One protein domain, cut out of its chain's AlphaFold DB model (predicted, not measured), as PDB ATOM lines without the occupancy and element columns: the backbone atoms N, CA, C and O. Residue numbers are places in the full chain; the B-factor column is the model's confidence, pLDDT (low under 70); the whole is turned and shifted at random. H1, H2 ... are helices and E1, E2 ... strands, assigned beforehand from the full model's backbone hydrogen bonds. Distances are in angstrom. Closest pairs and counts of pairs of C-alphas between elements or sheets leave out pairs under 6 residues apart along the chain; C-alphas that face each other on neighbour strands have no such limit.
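Overview. This is residues 35 to 137 of the 498 residues of the protein "Por secretion system C-terminal sorting domain-containing protein" of Aquimarina spongiae (UniProt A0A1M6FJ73). With little regular structure, this is a body mostly of loops: hairpin E1-E2 lies near the middle, H1, hairpin E3-E4 and H4 gather toward one end, and tiny H2 and H3 sit among loops toward the other. The 103 printed residues, 36 in four named strands then four named helices, are mixed in class; both two-strand sheets are antiparallel. It is compact, radius of gyration of the C-alphas 13.1 A, spanning 40 by 27 by 20 A.

Arrangement. In the hairpin of E1, residues 35 to 37, and E2, residues 40 to 43, N 35 and O 42 are within hydrogen-bond range, 3.0 A. In that of E3, residues 55 to 58, and E4, residues 61 to 64, N 56 and O 63 are, 2.9 A. The closest C-alphas of E2 and H1, residues 65 to 72, are those of Cys 43 and Cys 69, 5.6 A. H4, residues 127 to 131, only just touches H1, with 3 pairs of C-alphas within 8 A, closest Leu 72 and Leu 130, 7.3 A. H2, residues 103 to 106, and H3, residues 114 to 117, are apart, and too short for O i to N i+4 pairs; in H1 and H4 every such pair is within range.

Along the chain. E1 begins at C-alpha 35 (37.881, -34.037, -51.010); H4 ends at C-alpha 131 (38.357, -38.229, -30.693). H1 is 10.4 A long.

Size, cuts and confidence. The printed part has no cut. Links E2 to E3 and H1 to H2 are long. Confidence is under 70 at 12 residues, among them 59 to 61.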
ATOM      1  N   PHE A  35      39.166 -34.234 -50.353       94.88
ATOM      2  CA  PHE A  35      37.881 -34.037 -51.010       94.88
ATOM      3  C   PHE A  35      36.740 -33.988 -49.999       94.88
ATOM      4  O   PHE A  35      36.818 -34.560 -48.910       94.88
ATOM      5  N   GLU A  36      35.657 -33.322 -50.385       90.88
ATOM      6  CA  GLU A  36      34.418 -33.307 -49.616       90.88
ATOM      7  C   GLU A  36      33.481 -34.419 -50.089       90.88
ATOM      8  O   GLU A  36      33.156 -34.531 -51.272       90.88
ATOM      9  N   ALA A  37      32.981 -35.210 -49.142       76.50
ATOM     10  CA  ALA A  37      31.879 -36.127 -49.383       76.50
ATOM     11  C   ALA A  37      31.059 -36.338 -48.112       76.50
ATOM     12  O   ALA A  37      31.595 -36.376 -47.008       76.50
ATOM     13  N   ASN A  38      29.747 -36.533 -48.264       74.75
ATOM     14  CA  ASN A  38      28.838 -36.831 -47.151       74.75
ATOM     15  C   ASN A  38      28.916 -35.802 -45.998       74.75
ATOM     16  O   ASN A  38      28.704 -36.158 -44.842       74.75
ATOM     17  N   GLY A  39      29.223 -34.536 -46.316       71.56
ATOM     18  CA  GLY A  39      29.311 -33.433 -45.353       71.56
ATOM     19  C   GLY A  39      30.616 -33.352 -44.552       71.56
ATOM     20  O   GLY A  39      30.714 -32.512 -43.661       71.56
ATOM     21  N   PHE A  40      31.613 -34.186 -44.862       79.94
ATOM     22  CA  PHE A  40      32.916 -34.201 -44.195       79.94
ATOM     23  C   PHE A  40      34.059 -34.114 -45.197       79.94
ATOM     24  O   PHE A  40      33.905 -34.431 -46.380       79.94
ATOM     25  N   CYS A  41      35.219 -33.708 -44.691       88.94
ATOM     26  CA  CYS A  41      36.460 -33.779 -45.437       88.94
ATOM     27  C   CYS A  41      37.110 -35.157 -45.308       88.94
ATOM     28  O   CYS A  41      37.130 -35.738 -44.220       88.94
ATOM     29  N   TRP A  42      37.702 -35.646 -46.392       94.75
ATOM     30  CA  TRP A  42      38.417 -36.918 -46.434       94.75
ATOM     31  C   TRP A  42      39.781 -36.740 -47.087       94.75
ATOM     32  O   TRP A  42      39.900 -36.054 -48.101       94.75
ATOM     33  N   CYS A  43      40.807 -37.381 -46.525       95.31
ATOM     34  CA  CYS A  43      42.149 -37.330 -47.094       95.31
ATOM     35  C   CYS A  43      42.225 -38.118 -48.408       95.31
ATOM     36  O   CYS A  43      41.818 -39.281 -48.463       95.31
ATOM     37  N   ASP A  44      42.828 -37.511 -49.424       93.62
ATOM     38  CA  ASP A  44      43.145 -38.126 -50.714       93.62
ATOM     39  C   ASP A  44      44.438 -37.513 -51.256       93.62
ATOM     40  O   ASP A  44      44.447 -36.779 -52.240       93.62
ATOM     41  N   SER A  45      45.519 -37.795 -50.531       89.88
ATOM     42  CA  SER A  45      46.850 -37.225 -50.710       89.88
ATOM     43  C   SER A  45      47.885 -38.332 -50.881       89.88
ATOM     44  O   SER A  45      47.755 -39.419 -50.305       89.88
ATOM     45  N   ASN A  46      48.961 -38.033 -51.610       86.25
ATOM     46  CA  ASN A  46      50.162 -38.873 -51.633       86.25
ATOM     47  C   ASN A  46      51.060 -38.660 -50.401       86.25
ATOM     48  O   ASN A  46      52.090 -39.323 -50.274       86.25
ATOM     49  N   LEU A  47      50.650 -37.768 -49.494       85.75
ATOM     50  CA  LEU A  47      51.333 -37.389 -48.263       85.75
ATOM     51  C   LEU A  47      52.756 -36.853 -48.501       85.75
ATOM     52  O   LEU A  47      53.669 -37.090 -47.703       85.75
ATOM     53  N   ASP A  48      52.945 -36.138 -49.608       76.69
ATOM     54  CA  ASP A  48      54.188 -35.472 -49.981       76.69
ATOM     55  C   ASP A  48      54.338 -34.108 -49.273       76.69
ATOM     56  O   ASP A  48      53.603 -33.780 -48.344       76.69
ATOM     57  N   HIS A  49      55.406 -33.363 -49.582       77.94
ATOM     58  CA  HIS A  49      55.623 -32.007 -49.042       77.94
ATOM     59  C   HIS A  49      55.542 -31.889 -47.501       77.94
ATOM     60  O   HIS A  49      55.054 -30.923 -46.914       77.94
ATOM     61  N   GLY A  50      56.008 -32.933 -46.806       78.19
ATOM     62  CA  GLY A  50      56.117 -32.949 -45.348       78.19
ATOM     63  C   GLY A  50      54.788 -33.038 -44.591       78.19
ATOM     64  O   GLY A  50      54.819 -33.035 -43.356       78.19
ATOM     65  N   ILE A  51      53.644 -33.171 -45.280       84.75
ATOM     66  CA  ILE A  51      52.318 -33.240 -44.644       84.75
ATOM     67  C   ILE A  51      52.178 -34.467 -43.738       84.75
ATOM     68  O   ILE A  51      51.599 -34.375 -42.658       84.75
ATOM     69  N   ALA A  52      52.832 -35.580 -44.095       80.81
ATOM     70  CA  ALA A  52      52.897 -36.795 -43.280       80.81
ATOM     71  C   ALA A  52      53.430 -36.547 -41.854       80.81
ATOM     72  O   ALA A  52      53.022 -37.216 -40.906       80.81
ATOM     73  N   ASN A  53      54.332 -35.573 -41.692       77.19
ATOM     74  CA  ASN A  53      54.982 -35.268 -40.417       77.19
ATOM     75  C   ASN A  53      54.268 -34.162 -39.629       77.19
ATOM     76  O   ASN A  53      54.686 -33.834 -38.516       77.19
ATOM     77  N   LYS A  54      53.215 -33.555 -40.191       81.62
ATOM     78  CA  LYS A  54      52.391 -32.582 -39.473       81.62
ATOM     79  C   LYS A  54      51.534 -33.307 -38.450       81.62
ATOM     80  O   LYS A  54      51.168 -34.471 -38.626       81.62
ATOM     81  N   THR A  55      51.213 -32.600 -37.374       77.44
ATOM     82  CA  THR A  55      50.399 -33.143 -36.296       77.44
ATOM     83  C   THR A  55      49.165 -32.298 -36.043       77.44
ATOM     84  O   THR A  55      49.167 -31.080 -36.229       77.44
ATOM     85  N   VAL A  56      48.107 -32.965 -35.595       76.44
ATOM     86  CA  VAL A  56      46.876 -32.347 -35.110       76.44
ATOM     87  C   VAL A  56      46.598 -32.885 -33.713       76.44
ATOM     88  O   VAL A  56      46.747 -34.078 -33.444       76.44
ATOM     89  N   THR A  57      46.227 -31.992 -32.801       74.50
ATOM     90  CA  THR A  57      45.936 -32.356 -31.413       74.50
ATOM     91  C   THR A  57      44.523 -32.924 -31.297       74.50
ATOM     92  O   THR A  57      43.553 -32.224 -31.578       74.50
ATOM     93  N   ILE A  58      44.410 -34.168 -30.830       70.81
ATOM     94  CA  ILE A  58      43.153 -34.854 -30.497       70.81
ATOM     95  C   ILE A  58      43.277 -35.332 -29.049       70.81
ATOM     96  O   ILE A  58      44.310 -35.880 -28.675       70.81
ATOM     97  N   ASN A  59      42.274 -35.078 -28.202       66.75
ATOM     98  CA  ASN A  59      42.316 -35.437 -26.773       66.75
ATOM     99  C   ASN A  59      43.628 -35.016 -26.078       66.75
ATOM    100  O   ASN A  59      44.271 -35.796 -25.374       66.75
ATOM    101  N   ASN A  60      44.063 -33.773 -26.324       66.38
ATOM    102  CA  ASN A  60      45.304 -33.181 -25.799       66.38
ATOM    103  C   ASN A  60      46.606 -33.914 -26.177       66.38
ATOM    104  O   ASN A  60      47.661 -33.617 -25.618       66.38
ATOM    105  N   THR A  61      46.556 -34.832 -27.141       65.62
ATOM    106  CA  THR A  61      47.716 -35.559 -27.661       65.62
ATOM    107  C   THR A  61      47.895 -35.224 -29.139       65.62
ATOM    108  O   THR A  61      46.931 -35.186 -29.898       65.62
ATOM    109  N   ALA A  62      49.123 -34.922 -29.556       75.88
ATOM    110  CA  ALA A  62      49.423 -34.629 -30.953       75.88
ATOM    111  C   ALA A  62      49.562 -35.938 -31.743       75.88
ATOM    112  O   ALA A  62      50.410 -36.765 -31.410       75.88
ATOM    113  N   TYR A  63      48.760 -36.104 -32.794       81.50
ATOM    114  CA  TYR A  63      48.797 -37.266 -33.686       81.50
ATOM    115  C   TYR A  63      49.207 -36.856 -35.090       81.50
ATOM    116  O   TYR A  63      48.901 -35.741 -35.515       81.50
ATOM    117  N   SER A  64      49.903 -37.742 -35.805       87.56
ATOM    118  CA  SER A  64      50.319 -37.462 -37.178       87.56
ATOM    119  C   SER A  64      49.111 -37.407 -38.115       87.56
ATOM    120  O   SER A  64      48.121 -38.114 -37.921       87.56
ATOM    121  N   VAL A  65      49.205 -36.595 -39.167       87.00
ATOM    122  CA  VAL A  65      48.205 -36.575 -40.244       87.00
ATOM    123  C   VAL A  65      48.028 -37.969 -40.861       87.00
ATOM    124  O   VAL A  65      46.906 -38.349 -41.180       87.00
ATOM    125  N   VAL A  66      49.100 -38.766 -40.948       88.44
ATOM    126  CA  VAL A  66      49.045 -40.164 -41.413       88.44
ATOM    127  C   VAL A  66      48.069 -40.982 -40.567       88.44
ATOM    128  O   VAL A  66      47.159 -41.611 -41.106       88.44
ATOM    129  N   ASP A  67      48.217 -40.936 -39.237       83.56
ATOM    130  CA  ASP A  67      47.357 -41.691 -38.322       83.56
ATOM    131  C   ASP A  67      45.886 -41.296 -38.478       83.56
ATOM    132  O   ASP A  67      45.003 -42.158 -38.450       83.56
ATOM    133  N   ILE A  68      45.638 -39.998 -38.657       88.62
ATOM    134  CA  ILE A  68      44.301 -39.420 -38.800       88.62
ATOM    135  C   ILE A  68      43.662 -39.846 -40.119       88.62
ATOM    136  O   ILE A  68      42.551 -40.374 -40.112       88.62
ATOM    137  N   CYS A  69      44.366 -39.686 -41.239       91.44
ATOM    138  CA  CYS A  69      43.869 -40.071 -42.555       91.44
ATOM    139  C   CYS A  69      43.601 -41.579 -42.662       91.44
ATOM    140  O   CYS A  69      42.615 -41.990 -43.277       91.44
ATOM    141  N   ASP A  70      44.431 -42.412 -42.030       91.00
ATOM    142  CA  ASP A  70      44.210 -43.858 -41.973       91.00
ATOM    143  C   ASP A  70      42.996 -44.240 -41.127       91.00
ATOM    144  O   ASP A  70      42.272 -45.178 -41.469       91.00
ATOM    145  N   GLU A  71      42.760 -43.540 -40.017       90.19
ATOM    146  CA  GLU A  71      41.587 -43.802 -39.191       90.19
ATOM    147  C   GLU A  71      40.310 -43.296 -39.876       90.19
ATOM    148  O   GLU A  71      39.334 -44.036 -39.913       90.19
ATOM    149  N   LEU A  72      40.319 -42.121 -40.520       88.19
ATOM    150  CA  LEU A  72      39.168 -41.573 -41.256       88.19
ATOM    151  C   LEU A  72      38.615 -42.523 -42.327       88.19
ATOM    152  O   LEU A  72      37.403 -42.579 -42.519       88.19
ATOM    153  N   LYS A  73      39.463 -43.330 -42.977       90.44
ATOM    154  CA  LYS A  73      39.022 -44.350 -43.950       90.44
ATOM    155  C   LYS A  73      38.113 -45.429 -43.345       90.44
ATOM    156  O   LYS A  73      37.441 -46.140 -44.087       90.44
ATOM    157  N   LYS A  74      38.095 -45.572 -42.015       87.00
ATOM    158  CA  LYS A  74      37.236 -46.517 -41.278       87.00
ATOM    159  C   LYS A  74      35.921 -45.883 -40.813       87.00
ATOM    160  O   LYS A  74      35.116 -46.559 -40.176       87.00
ATOM    161  N   HIS A  75      35.711 -44.595 -41.078       85.50
ATOM    162  CA  HIS A  75      34.506 -43.881 -40.676       85.50
ATOM    163  C   HIS A  75      33.266 -44.446 -41.404       85.50
ATOM    164  O   HIS A  75      33.335 -44.684 -42.608       85.50
ATOM    165  N   PRO A  76      32.101 -44.620 -40.746       76.12
ATOM    166  CA  PRO A  76      30.907 -45.207 -41.377       76.12
ATOM    167  C   PRO A  76      30.375 -44.398 -42.571       76.12
ATOM    168  O   PRO A  76      29.858 -44.961 -43.530       76.12
ATOM    169  N   ASN A  77      30.538 -43.074 -42.533       70.56
ATOM    170  CA  ASN A  77      30.206 -42.170 -43.643       70.56
ATOM    171  C   ASN A  77      31.348 -41.968 -44.657       70.56
ATOM    172  O   ASN A  77      31.171 -41.187 -45.595       70.56
ATOM    173  N   TYR A  78      32.507 -42.618 -44.489       88.56
ATOM    174  CA  TYR A  78      33.586 -42.523 -45.469       88.56
ATOM    175  C   TYR A  78      33.176 -43.203 -46.777       88.56
ATOM    176  O   TYR A  78      32.614 -44.299 -46.796       88.56
ATOM    177  N   ARG A  79      33.519 -42.563 -47.893       90.19
ATOM    178  CA  ARG A  79      33.533 -43.185 -49.216       90.19
ATOM    179  C   ARG A  79      34.740 -42.682 -49.987       90.19
ATOM    180  O   ARG A  79      35.160 -41.554 -49.775       90.19
ATOM    181  N   ALA A  80      35.259 -43.494 -50.904       90.56
ATOM    182  CA  ALA A  80      36.329 -43.063 -51.798       90.56
ATOM    183  C   ALA A  80      35.873 -41.907 -52.709       90.56
ATOM    184  O   ALA A  80      34.679 -41.777 -53.016       90.56
ATOM    185  N   TYR A  81      36.847 -41.111 -53.153       92.44
ATOM    186  CA  TYR A  81      36.651 -40.020 -54.103       92.44
ATOM    187  C   TYR A  81      35.933 -40.499 -55.372       92.44
ATOM    188  O   TYR A  81      36.263 -41.544 -55.945       92.44
ATOM    189  N   GLN A  82      34.964 -39.710 -55.827       90.94
ATOM    190  CA  GLN A  82      34.255 -39.894 -57.085       90.94
ATOM    191  C   GLN A  82      34.412 -38.656 -57.964       90.94
ATOM    192  O   GLN A  82      34.495 -37.525 -57.492       90.94
ATOM    193  N   ASN A  83      34.445 -38.869 -59.280       87.75
ATOM    194  CA  ASN A  83      34.583 -37.772 -60.227       87.75
ATOM    195  C   ASN A  83      33.404 -36.792 -60.099       87.75
ATOM    196  O   ASN A  83      32.265 -37.171 -60.371       87.75
ATOM    197  N   GLY A  84      33.701 -35.547 -59.727       85.56
ATOM    198  CA  GLY A  84      32.711 -34.502 -59.456       85.56
ATOM    199  C   GLY A  84      32.614 -34.090 -57.986       85.56
ATOM    200  O   GLY A  84      31.957 -33.091 -57.700       85.56
ATOM    201  N   ASP A  85      33.276 -34.803 -57.071       91.19
ATOM    202  CA  ASP A  85      33.408 -34.341 -55.688       91.19
ATOM    203  C   ASP A  85      34.267 -33.066 -55.616       91.19
ATOM    204  O   ASP A  85      35.262 -32.962 -56.344       91.19
ATOM    205  N   PRO A  86      33.928 -32.106 -54.736       91.06
ATOM    206  CA  PRO A  86      34.795 -30.973 -54.427       91.06
ATOM    207  C   PRO A  86      36.178 -31.441 -53.963       91.06
ATOM    208  O   PRO A  86      36.270 -32.218 -53.016       91.06
ATOM    209  N   ILE A  87      37.243 -30.955 -54.605       94.25
ATOM    210  CA  ILE A  87      38.635 -31.304 -54.284       94.25
ATOM    211  C   ILE A  87      39.415 -30.073 -53.836       94.25
ATOM    212  O   ILE A  87      39.249 -28.991 -54.401       94.25
ATOM    213  N   TYR A  88      40.276 -30.245 -52.839       94.75
ATOM    214  CA  TYR A  88      40.945 -29.148 -52.146       94.75
ATOM    215  C   TYR A  88      42.447 -29.360 -52.076       94.75
ATOM    216  O   TYR A  88      42.898 -30.500 -51.981       94.75
ATOM    217  N   ASN A  89      43.183 -28.250 -52.107       88.94
ATOM    218  CA  ASN A  89      44.642 -28.237 -52.080       88.94
ATOM    219  C   ASN A  89      45.184 -28.744 -50.748       88.94
ATOM    220  O   ASN A  89      46.150 -29.474 -50.712       88.94
ATOM    221  N   ASP A  90      44.541 -28.343 -49.654       91.06
ATOM    222  CA  ASP A  90      44.936 -28.695 -48.294       91.06
ATOM    223  C   ASP A  90      44.374 -30.057 -47.856       91.06
ATOM    224  O   ASP A  90      43.303 -30.485 -48.294       91.06
ATOM    225  N   ILE A  91      45.052 -30.702 -46.906       92.31
ATOM    226  CA  ILE A  91      44.709 -32.032 -46.380       92.31
ATOM    227  C   ILE A  91      43.364 -32.096 -45.621       92.31
ATOM    228  O   ILE A  91      42.794 -33.178 -45.448       92.31
ATOM    229  N   GLN A  92      42.837 -30.955 -45.159       91.06
ATOM    230  CA  GLN A  92      41.554 -30.836 -44.457       91.06
ATOM    231  C   GLN A  92      40.640 -29.810 -45.143       91.06
ATOM    232  O   GLN A  92      40.057 -28.924 -44.509       91.06
ATOM    233  N   CYS A  93      40.498 -29.923 -46.459       90.81
ATOM    234  CA  CYS A  93      39.567 -29.138 -47.258       90.81
ATOM    235  C   CYS A  93      39.731 -27.625 -47.059       90.81
ATOM    236  O   CYS A  93      38.763 -26.867 -47.079       90.81
ATOM    237  N   GLY A  94      40.965 -27.191 -46.822       81.81
ATOM    238  CA  GLY A  94      41.348 -25.802 -46.633       81.81
ATOM    239  C   GLY A  94      41.489 -25.349 -45.177       81.81
ATOM    240  O   GLY A  94      41.765 -24.180 -44.916       81.81
ATOM    241  N   ASN A  95      41.291 -26.249 -44.213       80.19
ATOM    242  CA  ASN A  95      41.321 -25.935 -42.784       80.19
ATOM    243  C   ASN A  95      42.697 -26.142 -42.131       80.19
ATOM    244  O   ASN A  95      42.852 -25.825 -40.946       80.19
ATOM    245  N   GLY A  96      43.684 -26.667 -42.858       80.31
ATOM    246  CA  GLY A  96      44.986 -27.022 -42.307       80.31
ATOM    247  C   GLY A  96      44.980 -28.395 -41.620       80.31
ATOM    248  O   GLY A  96      43.921 -28.969 -41.368       80.31
ATOM    249  N   PRO A  97      46.145 -28.912 -41.207       85.00
ATOM    250  CA  PRO A  97      47.440 -28.236 -41.211       85.00
ATOM    251  C   PRO A  97      48.046 -28.131 -42.613       85.00
ATOM    252  O   PRO A  97      48.060 -29.117 -43.329       85.00
ATOM    253  N   PHE A  98      48.639 -26.979 -42.940       78.00
ATOM    254  CA  PHE A  98      49.305 -26.799 -44.231       78.00
ATOM    255  C   PHE A  98      50.640 -27.559 -44.300       78.00
ATOM    256  O   PHE A  98      51.432 -27.553 -43.333       78.00
ATOM    257  N   ASN A  99      50.908 -28.172 -45.449       72.62
ATOM    258  CA  ASN A  99      52.177 -28.775 -45.833       72.62
ATOM    259  C   ASN A  99      53.276 -27.692 -46.003       72.62
ATOM    260  O   ASN A  99      53.089 -26.526 -45.637       72.62
ATOM    261  N   ASP A 100      54.489 -28.075 -46.404       78.12
ATOM    262  CA  ASP A 100      55.604 -27.126 -46.566       78.12
ATOM    263  C   ASP A 100      55.679 -26.448 -47.946       78.12
ATOM    264  O   ASP A 100      56.538 -25.586 -48.169       78.12
ATOM    265  N   ALA A 101      54.757 -26.781 -48.848       73.50
ATOM    266  CA  ALA A 101      54.647 -26.190 -50.163       73.50
ATOM    267  C   ALA A 101      54.026 -24.777 -50.070       73.50
ATOM    268  O   ALA A 101      53.055 -24.557 -49.343       73.50
ATOM    269  N   PRO A 102      54.572 -23.772 -50.783       72.50
ATOM    270  CA  PRO A 102      54.078 -22.392 -50.711       72.50
ATOM    271  C   PRO A 102      52.620 -22.204 -51.149       72.50
ATOM    272  O   PRO A 102      52.001 -21.200 -50.797       72.50
ATOM    273  N   ASP A 103      52.101 -23.125 -51.956       69.50
ATOM    274  CA  ASP A 103      50.747 -23.106 -52.494       69.50
ATOM    275  C   ASP A 103      49.683 -23.536 -51.481       69.50
ATOM    276  O   ASP A 103      48.560 -23.053 -51.575       69.50
ATOM    277  N   GLU A 104      50.011 -24.338 -50.469       64.25
ATOM    278  CA  GLU A 104      49.031 -24.748 -49.464       64.25
ATOM    279  C   GLU A 104      48.524 -23.604 -48.570       64.25
ATOM    280  O   GLU A 104      47.315 -23.416 -48.499       64.25
ATOM    281  N   PRO A 105      49.360 -22.753 -47.948       68.25
ATOM    282  CA  PRO A 105      48.850 -21.584 -47.231       68.25
ATOM    283  C   PRO A 105      48.369 -20.470 -48.176       68.25
ATOM    284  O   PRO A 105      47.654 -19.566 -47.744       68.25
ATOM    285  N   GLY A 106      48.795 -20.486 -49.445       77.81
ATOM    286  CA  GLY A 106      48.463 -19.459 -50.434       77.81
ATOM    287  C   GLY A 106      47.146 -19.695 -51.181       77.81
ATOM    288  O   GLY A 106      46.492 -18.731 -51.572       77.81
ATOM    289  N   CYS A 107      46.770 -20.957 -51.385       83.31
ATOM    290  CA  CYS A 107      45.571 -21.397 -52.092       83.31
ATOM    291  C   CYS A 107      45.055 -22.739 -51.520       83.31
ATOM    292  O   CYS A 107      45.038 -23.742 -52.230       83.31
ATOM    293  N   PRO A 108      44.637 -22.785 -50.242       85.88
ATOM    294  CA  PRO A 108      44.264 -24.032 -49.558       85.88
ATOM    295  C   PRO A 108      42.940 -24.651 -50.046       85.88
ATOM    296  O   PRO A 108      42.672 -25.830 -49.812       85.88
ATOM    297  N   GLY A 109      42.084 -23.845 -50.677       86.25
ATOM    298  CA  GLY A 109      40.719 -24.199 -51.046       86.25
ATOM    299  C   GLY A 109      40.579 -25.076 -52.296       86.25
ATOM    300  O   GLY A 109      41.403 -25.937 -52.600       86.25
ATOM    301  N   ARG A 110      39.478 -24.872 -53.019       92.25
ATOM    302  CA  ARG A 110      39.039 -25.664 -54.175       92.25
ATOM    303  C   ARG A 110      39.987 -25.553 -55.370       92.25
ATOM    304  O   ARG A 110      40.103 -24.493 -55.978       92.25
ATOM    305  N   VAL A 111      40.593 -26.665 -55.783       91.31
ATOM    306  CA  VAL A 111      41.564 -26.675 -56.898       91.31
ATOM    307  C   VAL A 111      40.931 -26.913 -58.271       91.31
ATOM    308  O   VAL A 111      41.555 -26.674 -59.304       91.31
ATOM    309  N   ASP A 112      39.680 -27.365 -58.308       89.69
ATOM    310  CA  ASP A 112      38.900 -27.585 -59.530       89.69
ATOM    311  C   ASP A 112      38.237 -26.310 -60.077       89.69
ATOM    312  O   ASP A 112      37.821 -26.284 -61.234       89.69
ATOM    313  N   LEU A 113      38.188 -25.237 -59.279       86.56
ATOM    314  CA  LEU A 113      37.622 -23.935 -59.662       86.56
ATOM    315  C   LEU A 113      38.685 -22.923 -60.122       86.56
ATOM    316  O   LEU A 113      38.377 -21.760 -60.385       86.56
ATOM    317  N   GLY A 114      39.946 -23.349 -60.236       85.75
ATOM    318  CA  GLY A 114      41.048 -22.455 -60.577       85.75
ATOM    319  C   GLY A 114      41.287 -21.391 -59.489       85.75
ATOM    320  O   GLY A 114      40.976 -21.624 -58.323       85.75
ATOM    321  N   PRO A 115      41.839 -20.214 -59.840       83.31
ATOM    322  CA  PRO A 115      42.232 -19.185 -58.869       83.31
ATOM    323  C   PRO A 115      41.105 -18.717 -57.929       83.31
ATOM    324  O   PRO A 115      41.372 -18.328 -56.798       83.31
ATOM    325  N   GLU A 116      39.848 -18.754 -58.382       84.19
ATOM    326  CA  GLU A 116      38.674 -18.345 -57.589       84.19
ATOM    327  C   GLU A 116      38.300 -19.360 -56.496       84.19
ATOM    328  O   GLU A 116      37.510 -19.060 -55.599       84.19
ATOM    329  N   GLY A 117      38.849 -20.573 -56.569       83.75
ATOM    330  CA  GLY A 117      38.628 -21.621 -55.582       83.75
ATOM    331  C   GLY A 117      39.552 -21.545 -54.369       83.75
ATOM    332  O   GLY A 117      39.227 -22.137 -53.345       83.75
ATOM    333  N   CYS A 118      40.648 -20.783 -54.432       79.94
ATOM    334  CA  CYS A 118      41.667 -20.725 -53.377       79.94
ATOM    335  C   CYS A 118      41.116 -20.397 -51.981       79.94
ATOM    336  O   CYS A 118      41.565 -20.988 -51.002       79.94
ATOM    337  N   ASP A 119      40.119 -19.511 -51.902       82.94
ATOM    338  CA  ASP A 119      39.488 -19.085 -50.645       82.94
ATOM    339  C   ASP A 119      38.220 -19.896 -50.301       82.94
ATOM    340  O   ASP A 119      37.555 -19.640 -49.294       82.94
ATOM    341  N   GLN A 120      37.848 -20.873 -51.133       81.19
ATOM    342  CA  GLN A 120      36.683 -21.725 -50.899       81.19
ATOM    343  C   GLN A 120      37.073 -22.911 -50.022       81.19
ATOM    344  O   GLN A 120      37.577 -23.922 -50.508       81.19
ATOM    345  N   ILE A 121      36.821 -22.764 -48.723       82.19
ATOM    346  CA  ILE A 121      37.119 -23.759 -47.688       82.19
ATOM    347  C   ILE A 121      35.908 -24.674 -47.470       82.19
ATOM    348  O   ILE A 121      34.772 -24.209 -47.354       82.19
ATOM    349  N   GLY A 122      36.159 -25.979 -47.430       68.00
ATOM    350  CA  GLY A 122      35.179 -27.035 -47.210       68.00
ATOM    351  C   GLY A 122      34.991 -27.411 -45.734       68.00
ATOM    352  O   GLY A 122      35.498 -26.734 -44.829       68.00
ATOM    353  N   PRO A 123      34.239 -28.492 -45.465       65.69
ATOM    354  CA  PRO A 123      34.038 -29.008 -44.116       65.69
ATOM    355  C   PRO A 123      35.350 -29.503 -43.496       65.69
ATOM    356  O   PRO A 123      36.364 -29.657 -44.167       65.69
ATOM    357  N   LYS A 124      35.333 -29.769 -42.190       81.31
ATOM    358  CA  LYS A 124      36.465 -30.383 -41.480       81.31
ATOM    359  C   LYS A 124      36.363 -31.906 -41.494       81.31
ATOM    360  O   LYS A 124      35.342 -32.473 -41.896       81.31
ATOM    361  N   TRP A 125      37.415 -32.573 -41.029       84.38
ATOM    362  CA  TRP A 125      37.313 -33.974 -40.624       84.38
ATOM    363  C   TRP A 125      36.264 -34.131 -39.515       84.38
ATOM    364  O   TRP A 125      36.002 -33.187 -38.760       84.38
ATOM    365  N   ASP A 126      35.691 -35.327 -39.372       81.00
ATOM    366  CA  ASP A 126      34.851 -35.639 -38.211       81.00
ATOM    367  C   ASP A 126      35.729 -35.803 -36.959       81.00
ATOM    368  O   ASP A 126      36.115 -36.902 -36.549       81.00
ATOM    369  N   MET A 127      36.088 -34.668 -36.360       74.62
ATOM    370  CA  MET A 127      36.950 -34.613 -35.181       74.62
ATOM    371  C   MET A 127      36.290 -35.245 -33.952       74.62
ATOM    372  O   MET A 127      36.998 -35.730 -33.069       74.62
ATOM    373  N   ALA A 128      34.955 -35.289 -33.904       58.75
ATOM    374  CA  ALA A 128      34.225 -35.960 -32.836       58.75
ATOM    375  C   ALA A 128      34.383 -37.478 -32.966       58.75
ATOM    376  O   ALA A 128      34.800 -38.137 -32.011       58.75
ATOM    377  N   TRP A 129      34.157 -38.022 -34.164       77.62
ATOM    378  CA  TRP A 129      34.386 -39.436 -34.431       77.62
ATOM    379  C   TRP A 129      35.844 -39.827 -34.182       77.62
ATOM    380  O   TRP A 129      36.083 -40.800 -33.468       77.62
ATOM    381  N   LEU A 130      36.813 -39.039 -34.664       69.06
ATOM    382  CA  LEU A 130      38.239 -39.274 -34.409       69.06
ATOM    383  C   LEU A 130      38.557 -39.278 -32.906       69.06
ATOM    384  O   LEU A 130      39.143 -40.231 -32.408       69.06
ATOM    385  N   SER A 131      38.104 -38.284 -32.143       68.25
ATOM    386  CA  SER A 131      38.357 -38.229 -30.693       68.25
ATOM    387  C   SER A 131      37.770 -39.405 -29.899       68.25
ATOM    388  O   SER A 131      38.273 -39.725 -28.826       68.25
ATOM    389  N   SER A 132      36.761 -40.100 -30.430       69.50
ATOM    390  CA  SER A 132      36.185 -41.296 -29.796       69.50
ATOM    391  C   SER A 132      36.990 -42.578 -30.037       69.50
ATOM    392  O   SER A 132      36.747 -43.606 -29.396       69.50
ATOM    393  N   ARG A 133      37.938 -42.564 -30.985       81.31
ATOM    394  CA  ARG A 133      38.662 -43.774 -31.384       81.31
ATOM    395  C   ARG A 133      39.690 -44.151 -30.319       81.31
ATOM    396  O   ARG A 133      40.466 -43.287 -29.905       81.31
ATOM    397  N   PRO A 134      39.817 -45.446 -29.978       80.88
ATOM    398  CA  PRO A 134      40.870 -45.922 -29.079       80.88
ATOM    399  C   PRO A 134      42.280 -45.484 -29.496       80.88
ATOM    400  O   PRO A 134      43.105 -45.155 -28.649       80.88
ATOM    401  N   ARG A 135      42.546 -45.398 -30.811       81.81
ATOM    402  CA  ARG A 135      43.826 -44.919 -31.370       81.81
ATOM    403  C   ARG A 135      44.173 -43.488 -30.940       81.81
ATOM    404  O   ARG A 135      45.350 -43.142 -30.892       81.81
ATOM    405  N   PHE A 136      43.167 -42.680 -30.615       83.19
ATOM    406  CA  PHE A 136      43.311 -41.276 -30.247       83.19
ATOM    407  C   PHE A 136      42.982 -41.015 -28.775       83.19
ATOM    408  O   PHE A 136      42.492 -39.944 -28.426       83.19
ATOM    409  N   ASN A 137      43.242 -42.001 -27.905       73.25
ATOM    410  CA  ASN A 137      42.910 -41.971 -26.477       73.25
ATOM    411  C   ASN A 137      41.409 -41.771 -26.204       73.25
ATOM    412  O   ASN A 137      41.032 -41.281 -25.140       73.25
TER     413      ASN A 137